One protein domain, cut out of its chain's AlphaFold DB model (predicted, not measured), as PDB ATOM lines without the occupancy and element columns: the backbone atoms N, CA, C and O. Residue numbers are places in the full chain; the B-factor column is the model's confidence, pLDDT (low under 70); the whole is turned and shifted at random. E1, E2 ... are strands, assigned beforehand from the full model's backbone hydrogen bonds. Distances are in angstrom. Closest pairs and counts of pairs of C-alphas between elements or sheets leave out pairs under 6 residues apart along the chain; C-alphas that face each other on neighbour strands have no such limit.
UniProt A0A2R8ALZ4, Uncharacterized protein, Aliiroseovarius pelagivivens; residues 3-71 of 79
ATOM      1  N   VAL A   3      19.506  27.130  27.390       95.00
ATOM      2  CA  VAL A   3      20.800  26.582  26.957       95.00
ATOM      3  C   VAL A   3      21.611  27.665  26.249       95.00
ATOM      4  O   VAL A   3      21.168  28.208  25.241       95.00
ATOM      5  N   LEU A   4      22.804  27.956  26.770       95.25
ATOM      6  CA  LEU A   4      23.741  28.915  26.180       95.25
ATOM      7  C   LEU A   4      24.759  28.237  25.267       95.25
ATOM      8  O   LEU A   4      25.043  28.740  24.184       95.25
ATOM      9  N   SER A   5      25.321  27.109  25.701       97.25
ATOM     10  CA  SER A   5      26.282  26.349  24.905       97.25
ATOM     11  C   SER A   5      26.221  24.859  25.207       97.25
ATOM     12  O   SER A   5      25.870  24.443  26.315       97.25
ATOM     13  N   VAL A   6      26.581  24.079  24.191       97.19
ATOM     14  CA  VAL A   6      26.878  22.650  24.277       97.19
ATOM     15  C   VAL A   6      28.246  22.465  23.629       97.19
ATOM     16  O   VAL A   6      28.403  22.704  22.433       97.19
ATOM     17  N   GLU A   7      29.254  22.133  24.429       97.62
ATOM     18  CA  GLU A   7      30.646  22.016  23.983       97.62
ATOM     19  C   GLU A   7      31.079  20.544  24.002       97.62
ATOM     20  O   GLU A   7      31.224  19.952  25.074       97.62
ATOM     21  N   GLU A   8      31.308  19.951  22.827       97.06
ATOM     22  CA  GLU A   8      31.832  18.585  22.706       97.06
ATOM     23  C   GLU A   8      33.262  18.487  23.254       97.06
ATOM     24  O   GLU A   8      34.160  19.238  22.865       97.06
ATOM     25  N   GLN A   9      33.494  17.504  24.117       96.12
ATOM     26  CA  GLN A   9      34.814  17.114  24.595       96.12
ATOM     27  C   GLN A   9      35.303  15.936  23.756       96.12
ATOM     28  O   GLN A   9      34.710  14.856  23.803       96.12
ATOM     29  N   LYS A  10      36.379  16.137  22.990       95.56
ATOM     30  CA  LYS A  10      36.930  15.119  22.088       95.56
ATOM     31  C   LYS A  10      38.154  14.430  22.681       95.56
ATOM     32  O   LYS A  10      38.994  15.077  23.305       95.56
ATOM     33  N   GLY A  11      38.237  13.120  22.470       91.31
ATOM     34  CA  GLY A  11      39.410  12.307  22.771       91.31
ATOM     35  C   GLY A  11      40.529  12.490  21.747       91.31
ATOM     36  O   GLY A  11      40.403  13.250  20.786       91.31
ATOM     37  N   SER A  12      41.630  11.755  21.935       91.00
ATOM     38  CA  SER A  12      42.766  11.755  20.999       91.00
ATOM     39  C   SER A  12      42.382  11.318  19.586       91.00
ATOM     40  O   SER A  12      42.990  11.774  18.623       91.00
ATOM     41  N   ASP A  13      41.360  10.472  19.478       93.25
ATOM     42  CA  ASP A  13      40.925   9.847  18.227       93.25
ATOM     43  C   ASP A  13      39.740  10.606  17.596       93.25
ATOM     44  O   ASP A  13      38.988  10.053  16.800       93.25
ATOM     45  N   GLU A  14      39.536  11.868  17.998       90.75
ATOM     46  CA  GLU A  14      38.396  12.728  17.640       90.75
ATOM     47  C   GLU A  14      37.013  12.191  18.061       90.75
ATOM     48  O   GLU A  14      35.989  12.810  17.761       90.75
ATOM     49  N   GLU A  15      36.965  11.088  18.810       93.75
ATOM     50  CA  GLU A  15      35.733  10.569  19.393       93.75
ATOM     51  C   GLU A  15      35.157  11.537  20.437       93.75
ATOM     52  O   GLU A  15      35.887  12.118  21.241       93.75
ATOM     53  N   ILE A  16      33.833  11.713  20.442       95.56
ATOM     54  CA  ILE A  16      33.148  12.534  21.447       95.56
ATOM     55  C   ILE A  16      33.081  11.736  22.755       95.56
ATOM     56  O   ILE A  16      32.403  10.713  22.840       95.56
ATOM     57  N   MET A  17      33.776  12.223  23.783       96.00
ATOM     58  CA  MET A  17      33.862  11.613  25.117       96.00
ATOM     59  C   MET A  17      32.969  12.305  26.157       96.00
ATOM     60  O   MET A  17      32.895  11.874  27.314       96.00
ATOM     61  N   GLY A  18      32.331  13.414  25.793       96.81
ATOM     62  CA  GLY A  18      31.400  14.134  26.652       96.81
ATOM     63  C   GLY A  18      30.910  15.434  26.033       96.81
ATOM     64  O   GLY A  18      31.418  15.869  25.003       96.81
ATOM     65  N   GLU A  19      29.951  16.068  26.697       97.81
ATOM     66  CA  GLU A  19      29.461  17.407  26.367       97.81
ATOM     67  C   GLU A  19      29.424  18.260  27.636       97.81
ATOM     68  O   GLU A  19      28.948  17.806  28.677       97.81
ATOM     69  N   ILE A  20      29.896  19.503  27.549       98.00
ATOM     70  CA  ILE A  20      29.705  20.503  28.602       98.00
ATOM     71  C   ILE A  20      28.515  21.373  28.218       98.00
ATOM     72  O   ILE A  20      28.570  22.132  27.249       98.00
ATOM     73  N   LEU A  21      27.436  21.256  28.987       97.56
ATOM     74  CA  LEU A  21      26.212  22.029  28.823       97.56
ATOM     75  C   LEU A  21      26.209  23.204  29.804       97.56
ATOM     76  O   LEU A  21      26.255  22.991  31.016       97.56
ATOM     77  N   LYS A  22      26.092  24.435  29.293       97.38
ATOM     78  CA  LYS A  22      25.935  25.651  30.108       97.38
ATOM     79  C   LYS A  22      24.553  26.254  29.908       97.38
ATOM     80  O   LYS A  22      24.107  26.447  28.777       97.38
ATOM     81  N   MET A  23      23.884  26.590  31.008       94.81
ATOM     82  CA  MET A  23      22.546  27.179  31.003       94.81
ATOM     83  C   MET A  23      22.454  28.370  31.953       94.81
ATOM     84  O   MET A  23      23.081  28.385  33.011       94.81
ATOM     85  N   THR A  24      21.603  29.334  31.611       90.75
ATOM     86  CA  THR A  24      21.305  30.503  32.451       90.75
ATOM     87  C   THR A  24      19.819  30.604  32.754       90.75
ATOM     88  O   THR A  24      18.984  30.068  32.023       90.75
ATOM     89  N   ALA A  25      19.481  31.308  33.830       86.50
ATOM     90  CA  ALA A  25      18.142  31.836  34.052       86.50
ATOM     91  C   ALA A  25      17.607  32.496  32.772       86.50
ATOM     92  O   ALA A  25      18.337  33.245  32.120       86.50
ATOM     93  N   VAL A  26      16.358  32.193  32.404       79.44
ATOM     94  CA  VAL A  26      15.684  32.905  31.306       79.44
ATOM     95  C   VAL A  26      15.366  34.297  31.826       79.44
ATOM     96  O   VAL A  26      14.845  34.422  32.928       79.44
ATOM     97  N   SER A  27      15.719  35.315  31.058       73.38
ATOM     98  CA  SER A  27      15.467  36.715  31.369       73.38
ATOM     99  C   SER A  27      14.909  37.417  30.137       73.38
ATOM    100  O   SER A  27      15.173  37.002  29.001       73.38
ATOM    101  N   LYS A  28      14.145  38.492  30.342       72.38
ATOM    102  CA  LYS A  28      13.624  39.317  29.251       72.38
ATOM    103  C   LYS A  28      14.753  39.866  28.376       72.38
ATOM    104  O   LYS A  28      15.585  40.660  28.815       72.38
ATOM    105  N   SER A  29      14.753  39.485  27.099       69.81
ATOM    106  CA  SER A  29      15.751  39.922  26.112       69.81
ATOM    107  C   SER A  29      15.551  41.359  25.625       69.81
ATOM    108  O   SER A  29      16.486  41.971  25.119       69.81
ATOM    109  N   GLU A  30      14.344  41.903  25.768       72.88
ATOM    110  CA  GLU A  30      13.958  43.231  25.260       72.88
ATOM    111  C   GLU A  30      14.251  44.372  26.250       72.88
ATOM    112  O   GLU A  30      13.909  45.526  26.003       72.88
ATOM    113  N   GLY A  31      14.910  44.056  27.366       66.12
ATOM    114  CA  GLY A  31      15.144  44.993  28.454       66.12
ATOM    115  C   GLY A  31      13.944  45.120  29.392       66.12
ATOM    116  O   GLY A  31      12.845  44.621  29.142       66.12
ATOM    117  N   TYR A  32      14.194  45.784  30.513       71.31
ATOM    118  CA  TYR A  32      13.210  45.995  31.563       71.31
ATOM    119  C   TYR A  32      12.750  47.445  31.572       71.31
ATOM    120  O   TYR A  32      13.553  48.358  31.353       71.31
ATOM    121  N   ASP A  33      11.473  47.642  31.871       75.06
ATOM    122  CA  ASP A  33      10.918  48.955  32.163       75.06
ATOM    123  C   ASP A  33      11.382  49.458  33.547       75.06
ATOM    124  O   ASP A  33      12.314  48.933  34.175       75.06
ATOM    125  N   GLU A  34      10.773  50.549  34.004       76.62
ATOM    126  CA  GLU A  34      11.085  51.146  35.300       76.62
ATOM    127  C   GLU A  34      10.622  50.283  36.482       76.62
ATOM    128  O   GLU A  34      11.212  50.396  37.556       76.62
ATOM    129  N   THR A  35       9.618  49.415  36.294       74.19
ATOM    130  CA  THR A  35       9.110  48.519  37.347       74.19
ATOM    131  C   THR A  35       9.896  47.220  37.426       74.19
ATOM    132  O   THR A  35       9.889  46.574  38.468       74.19
ATOM    133  N   GLY A  36      10.652  46.882  36.377       68.00
ATOM    134  CA  GLY A  36      11.593  45.770  36.375       68.00
ATOM    135  C   GLY A  36      10.950  44.399  36.187       68.00
ATOM    136  O   GLY A  36      11.678  43.413  36.287       68.00
ATOM    137  N   ASP A  37       9.644  44.338  35.927       65.25
ATOM    138  CA  ASP A  37       8.847  43.110  35.950       65.25
ATOM    139  C   ASP A  37       9.082  42.216  34.718       65.25
ATOM    140  O   ASP A  37       9.342  42.688  33.604       65.25
ATOM    141  N   ASP A  38       8.958  40.900  34.919       68.56
ATOM    142  CA  ASP A  38       9.040  39.884  33.865       68.56
ATOM    143  C   ASP A  38       7.931  38.832  34.044       68.56
ATOM    144  O   ASP A  38       7.866  38.159  35.074       68.56
ATOM    145  N   GLU A  39       7.056  38.692  33.041       60.62
ATOM    146  CA  GLU A  39       6.003  37.663  33.022       60.62
ATOM    147  C   GLU A  39       6.564  36.268  32.706       60.62
ATOM    148  O   GLU A  39       5.967  35.257  33.080       60.62
ATOM    149  N   ASN A  40       7.742  36.188  32.072       58.22
ATOM    150  CA  ASN A  40       8.396  34.932  31.725       58.22
ATOM    151  C   ASN A  40       9.317  34.465  32.859       58.22
ATOM    152  O   ASN A  40      10.534  34.381  32.729       58.22
ATOM    153  N   ASN A  41       8.676  34.098  33.967       53.62
ATOM    154  CA  ASN A  41       9.200  33.244  35.032       53.62
ATOM    155  C   ASN A  41      10.563  33.659  35.638       53.62
ATOM    156  O   ASN A  41      11.618  33.071  35.380       53.62
ATOM    157  N   THR A  42      10.452  34.562  36.621       55.44
ATOM    158  CA  THR A  42      11.224  34.563  37.886       55.44
ATOM    159  C   THR A  42      12.523  35.382  37.919       55.44
ATOM    160  O   THR A  42      13.072  35.603  39.002       55.44
ATOM    161  N   TYR A  43      12.982  35.942  36.796       58.09
ATOM    162  CA  TYR A  43      14.240  36.701  36.755       58.09
ATOM    163  C   TYR A  43      14.072  38.121  36.195       58.09
ATOM    164  O   TYR A  43      14.411  38.398  35.056       58.09
ATOM    165  N   ALA A  44      13.568  39.020  37.041       60.00
ATOM    166  CA  ALA A  44      13.450  40.465  36.862       60.00
ATOM    167  C   ALA A  44      14.798  41.213  36.974       60.00
ATOM    168  O   ALA A  44      15.819  40.668  37.398       60.00
ATOM    169  N   LYS A  45      14.798  42.516  36.669       63.03
ATOM    170  CA  LYS A  45      15.981  43.407  36.711       63.03
ATOM    171  C   LYS A  45      16.791  43.355  38.018       63.03
ATOM    172  O   LYS A  45      18.005  43.550  37.992       63.03
ATOM    173  N   TRP A  46      16.124  43.117  39.148       65.69
ATOM    174  CA  TRP A  46      16.734  43.007  40.483       65.69
ATOM    175  C   TRP A  46      16.656  41.589  41.068       65.69
ATOM    176  O   TRP A  46      16.839  41.405  42.271       65.69
ATOM    177  N   SER A  47      16.375  40.589  40.230       60.84
ATOM    178  CA  SER A  47      16.314  39.185  40.628       60.84
ATOM    179  C   SER A  47      17.700  38.557  40.804       60.84
ATOM    180  O   SER A  47      18.689  39.046  40.249       60.84
ATOM    181  N   PRO A  48      17.783  37.437  41.546       71.06
ATOM    182  CA  PRO A  48      18.989  36.608  41.604       71.06
ATOM    183  C   PRO A  48      19.438  36.152  40.207       71.06
ATOM    184  O   PRO A  48      18.616  35.983  39.319       71.06
ATOM    185  N   SER A  49      20.728  35.891  40.001       77.56
ATOM    186  CA  SER A  49      21.190  35.142  38.825       77.56
ATOM    187  C   SER A  49      21.160  33.637  39.108       77.56
ATOM    188  O   SER A  49      21.256  33.208  40.258       77.56
ATOM    189  N   ALA A  50      21.040  32.820  38.060       84.56
ATOM    190  CA  ALA A  50      21.222  31.375  38.158       84.56
ATOM    191  C   ALA A  50      22.018  30.858  36.960       84.56
ATOM    192  O   ALA A  50      21.760  31.247  35.819       84.56
ATOM    193  N   SER A  51      22.953  29.951  37.229       90.69
ATOM    194  CA  SER A  51      23.748  29.253  36.223       90.69
ATOM    195  C   SER A  51      23.788  27.762  36.536       90.69
ATOM    196  O   SER A  51      24.040  27.388  37.682       90.69
ATOM    197  N   PHE A  52      23.598  26.926  35.518       92.50
ATOM    198  CA  PHE A  52      23.874  25.492  35.589       92.50
ATOM    199  C   PHE A  52      24.984  25.138  34.607       92.50
ATOM    200  O   PHE A  52      24.972  25.590  33.461       92.50
ATOM    201  N   GLU A  53      25.907  24.299  35.061       96.38
ATOM    202  CA  GLU A  53      26.891  23.626  34.222       96.38
ATOM    203  C   GLU A  53      26.760  22.121  34.459       96.38
ATOM    204  O   GLU A  53      26.698  21.677  35.608       96.38
ATOM    205  N   ILE A  54      26.653  21.348  33.379       96.12
ATOM    206  CA  ILE A  54      26.493  19.895  33.428       96.12
ATOM    207  C   ILE A  54      27.575  19.263  32.557       96.12
ATOM    208  O   ILE A  54      27.659  19.556  31.365       96.12
ATOM    209  N   ASP A  55      28.365  18.369  33.153       97.50
ATOM    210  CA  ASP A  55      29.261  17.470  32.422       97.50
ATOM    211  C   ASP A  55      28.499  16.186  32.054       97.50
ATOM    212  O   ASP A  55      28.197  15.340  32.905       97.50
ATOM    213  N   ILE A  56      28.136  16.062  30.779       97.38
ATOM    214  CA  ILE A  56      27.381  14.932  30.247       97.38
ATOM    215  C   ILE A  56      28.369  13.871  29.772       97.38
ATOM    216  O   ILE A  56      29.057  14.035  28.766       97.38
ATOM    217  N   ARG A  57      28.380  12.733  30.472       96.62
ATOM    218  CA  ARG A  57      29.198  11.554  30.126       96.62
ATOM    219  C   ARG A  57      28.399  10.350  29.641       96.62
ATOM    220  O   ARG A  57      28.991   9.346  29.265       96.62
ATOM    221  N   ASN A  58      27.067  10.419  29.658       96.62
ATOM    222  CA  ASN A  58      26.211   9.358  29.125       96.62
ATOM    223  C   ASN A  58      26.039   9.540  27.605       96.62
ATOM    224  O   ASN A  58      25.342  10.478  27.211       96.62
ATOM    225  N   PRO A  59      26.563   8.635  26.755       94.69
ATOM    226  CA  PRO A  59      26.523   8.812  25.302       94.69
ATOM    227  C   PRO A  59      25.115   8.862  24.704       94.69
ATOM    228  O   PRO A  59      24.903   9.464  23.657       94.69
ATOM    229  N   ASN A  60      24.119   8.276  25.377       96.69
ATOM    230  CA  ASN A  60      22.725   8.327  24.921       96.69
ATOM    231  C   ASN A  60      22.109   9.735  25.013       96.69
ATOM    232  O   ASN A  60      21.048   9.981  24.433       96.69
ATOM    233  N   LEU A  61      22.742  10.631  25.778       95.75
ATOM    234  CA  LEU A  61      22.308  12.012  25.976       95.75
ATOM    235  C   LEU A  61      23.039  13.007  25.067       95.75
ATOM    236  O   LEU A  61      22.641  14.169  25.038       95.75
ATOM    237  N   PHE A  62      24.042  12.563  24.303       96.44
ATOM    238  CA  PHE A  62      24.748  13.435  23.368       96.44
ATOM    239  C   PHE A  62      23.803  13.959  22.281       96.44
ATOM    240  O   PHE A  62      22.913  13.241  21.804       96.44
ATOM    241  N   GLY A  63      23.961  15.232  21.926       95.31
ATOM    242  CA  GLY A  63      23.142  15.933  20.939       95.31
ATOM    243  C   GLY A  63      21.664  16.080  21.320       95.31
ATOM    244  O   GLY A  63      20.841  16.394  20.458       95.31
ATOM    245  N   LYS A  64      21.282  15.813  22.581       96.56
ATOM    246  CA  LYS A  64      19.889  15.964  23.049       96.56
ATOM    247  C   LYS A  64      19.543  17.382  23.482       96.56
ATOM    248  O   LYS A  64      18.362  17.719  23.507       96.56
ATOM    249  N   PHE A  65      20.547  18.185  23.817       96.31
ATOM    250  CA  PHE A  65      20.380  19.585  24.182       96.31
ATOM    251  C   PHE A  65      20.740  20.469  22.995       96.31
ATOM    252  O   PHE A  65      21.732  20.226  22.310       96.31
ATOM    253  N   VAL A  66      19.934  21.499  22.760       96.06
ATOM    254  CA  VAL A  66      20.142  22.451  21.664       96.06
ATOM    255  C   VAL A  66      20.242  23.856  22.241       96.06
ATOM    256  O   VAL A  66      19.544  24.185  23.198       96.06
ATOM    257  N   VAL A  67      21.115  24.685  21.667       95.62
ATOM    258  CA  VAL A  67      21.212  26.112  22.014       95.62
ATOM    259  C   VAL A  67      19.843  26.781  21.873       95.62
ATOM    260  O   VAL A  67      19.050  26.406  21.011       95.62
ATOM    261  N   ASP A  68      19.558  27.726  22.769       92.88
ATOM    262  CA  ASP A  68      18.275  28.426  22.914       92.88
ATOM    263  C   ASP A  68      17.096  27.564  23.389       92.88
ATOM    264  O   ASP A  68      16.013  28.096  23.636       92.88
ATOM    265  N   GLN A  69      17.284  26.259  23.612       92.56
ATOM    266  CA  GLN A  69      16.261  25.439  24.251       92.56
ATOM    267  C   GLN A  69      16.012  25.918  25.686       92.56
ATOM    268  O   GLN A  69      16.944  26.165  26.456       92.56
ATOM    269  N   GLU A  70      14.737  26.023  26.056       90.00
ATOM    270  CA  GLU A  70      14.313  26.484  27.374       90.00
ATOM    271  C   GLU A  70      13.692  25.352  28.195       90.00
ATOM    272  O   GLU A  70      12.962  24.502  27.685       90.00
ATOM    273  N   PHE A  71      13.987  25.360  29.491       87.00
ATOM    274  CA  PHE A  71      13.523  24.376  30.460       87.00
ATOM    275  C   PHE A  71      12.984  25.074  31.708       87.00
ATOM    276  O   PHE A  71      13.585  26.037  32.189       87.00
TER     277      PHE A  71
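What this domain is: This is residues 3 to 71 of the 79 residues of an uncharacterized protein of Aliiroseovarius pelagivivens (UniProt A0A2R8ALZ4). The model has little regular structure: a narrow sheet, E1 E2 E3, with the loop of residues 25 to 50 reaching far beyond one end and residues 57 to 71 folding back over one face. The sheet is an antiparallel meander, each strand the neighbour of the one before. The printed part has 69 residues, 23 of them in the three strands, with no named helix; the class is all strand. It is loose, with a radius of gyration of the C-alphas of 15.9 A and spans of 54 by 17 by 16 A.

Where its parts are: Find C-alpha 3 at (20.800, 26.582, 26.957), where E1, residues 3 to 10, begins its 20.4 A. E2, residues 16 to 24, runs 24.2 A. E3, residues 51 to 56, runs 15.9 A to C-alpha 56 at (27.381, 14.932, 30.247).

How they stand to each other: Look first at hairpin E1 and E2, antiparallel at 162 degrees: N 7 and O 20 are 2.9 A apart, within hydrogen-bond range. Hairpin E2 and E3 is antiparallel at 167 degrees, with N 21 and O 54 at 2.9 A, also within range. E1 and E3 are edge strands.

The domain as a whole: The C-alphas of Asp 13 and Glu 34, the two farthest apart, are 53.7 A apart. The printed part has no cut; link E2 to E3 is long. Look for pLDDT under 70 at residues 29, 31 and 36 to 47.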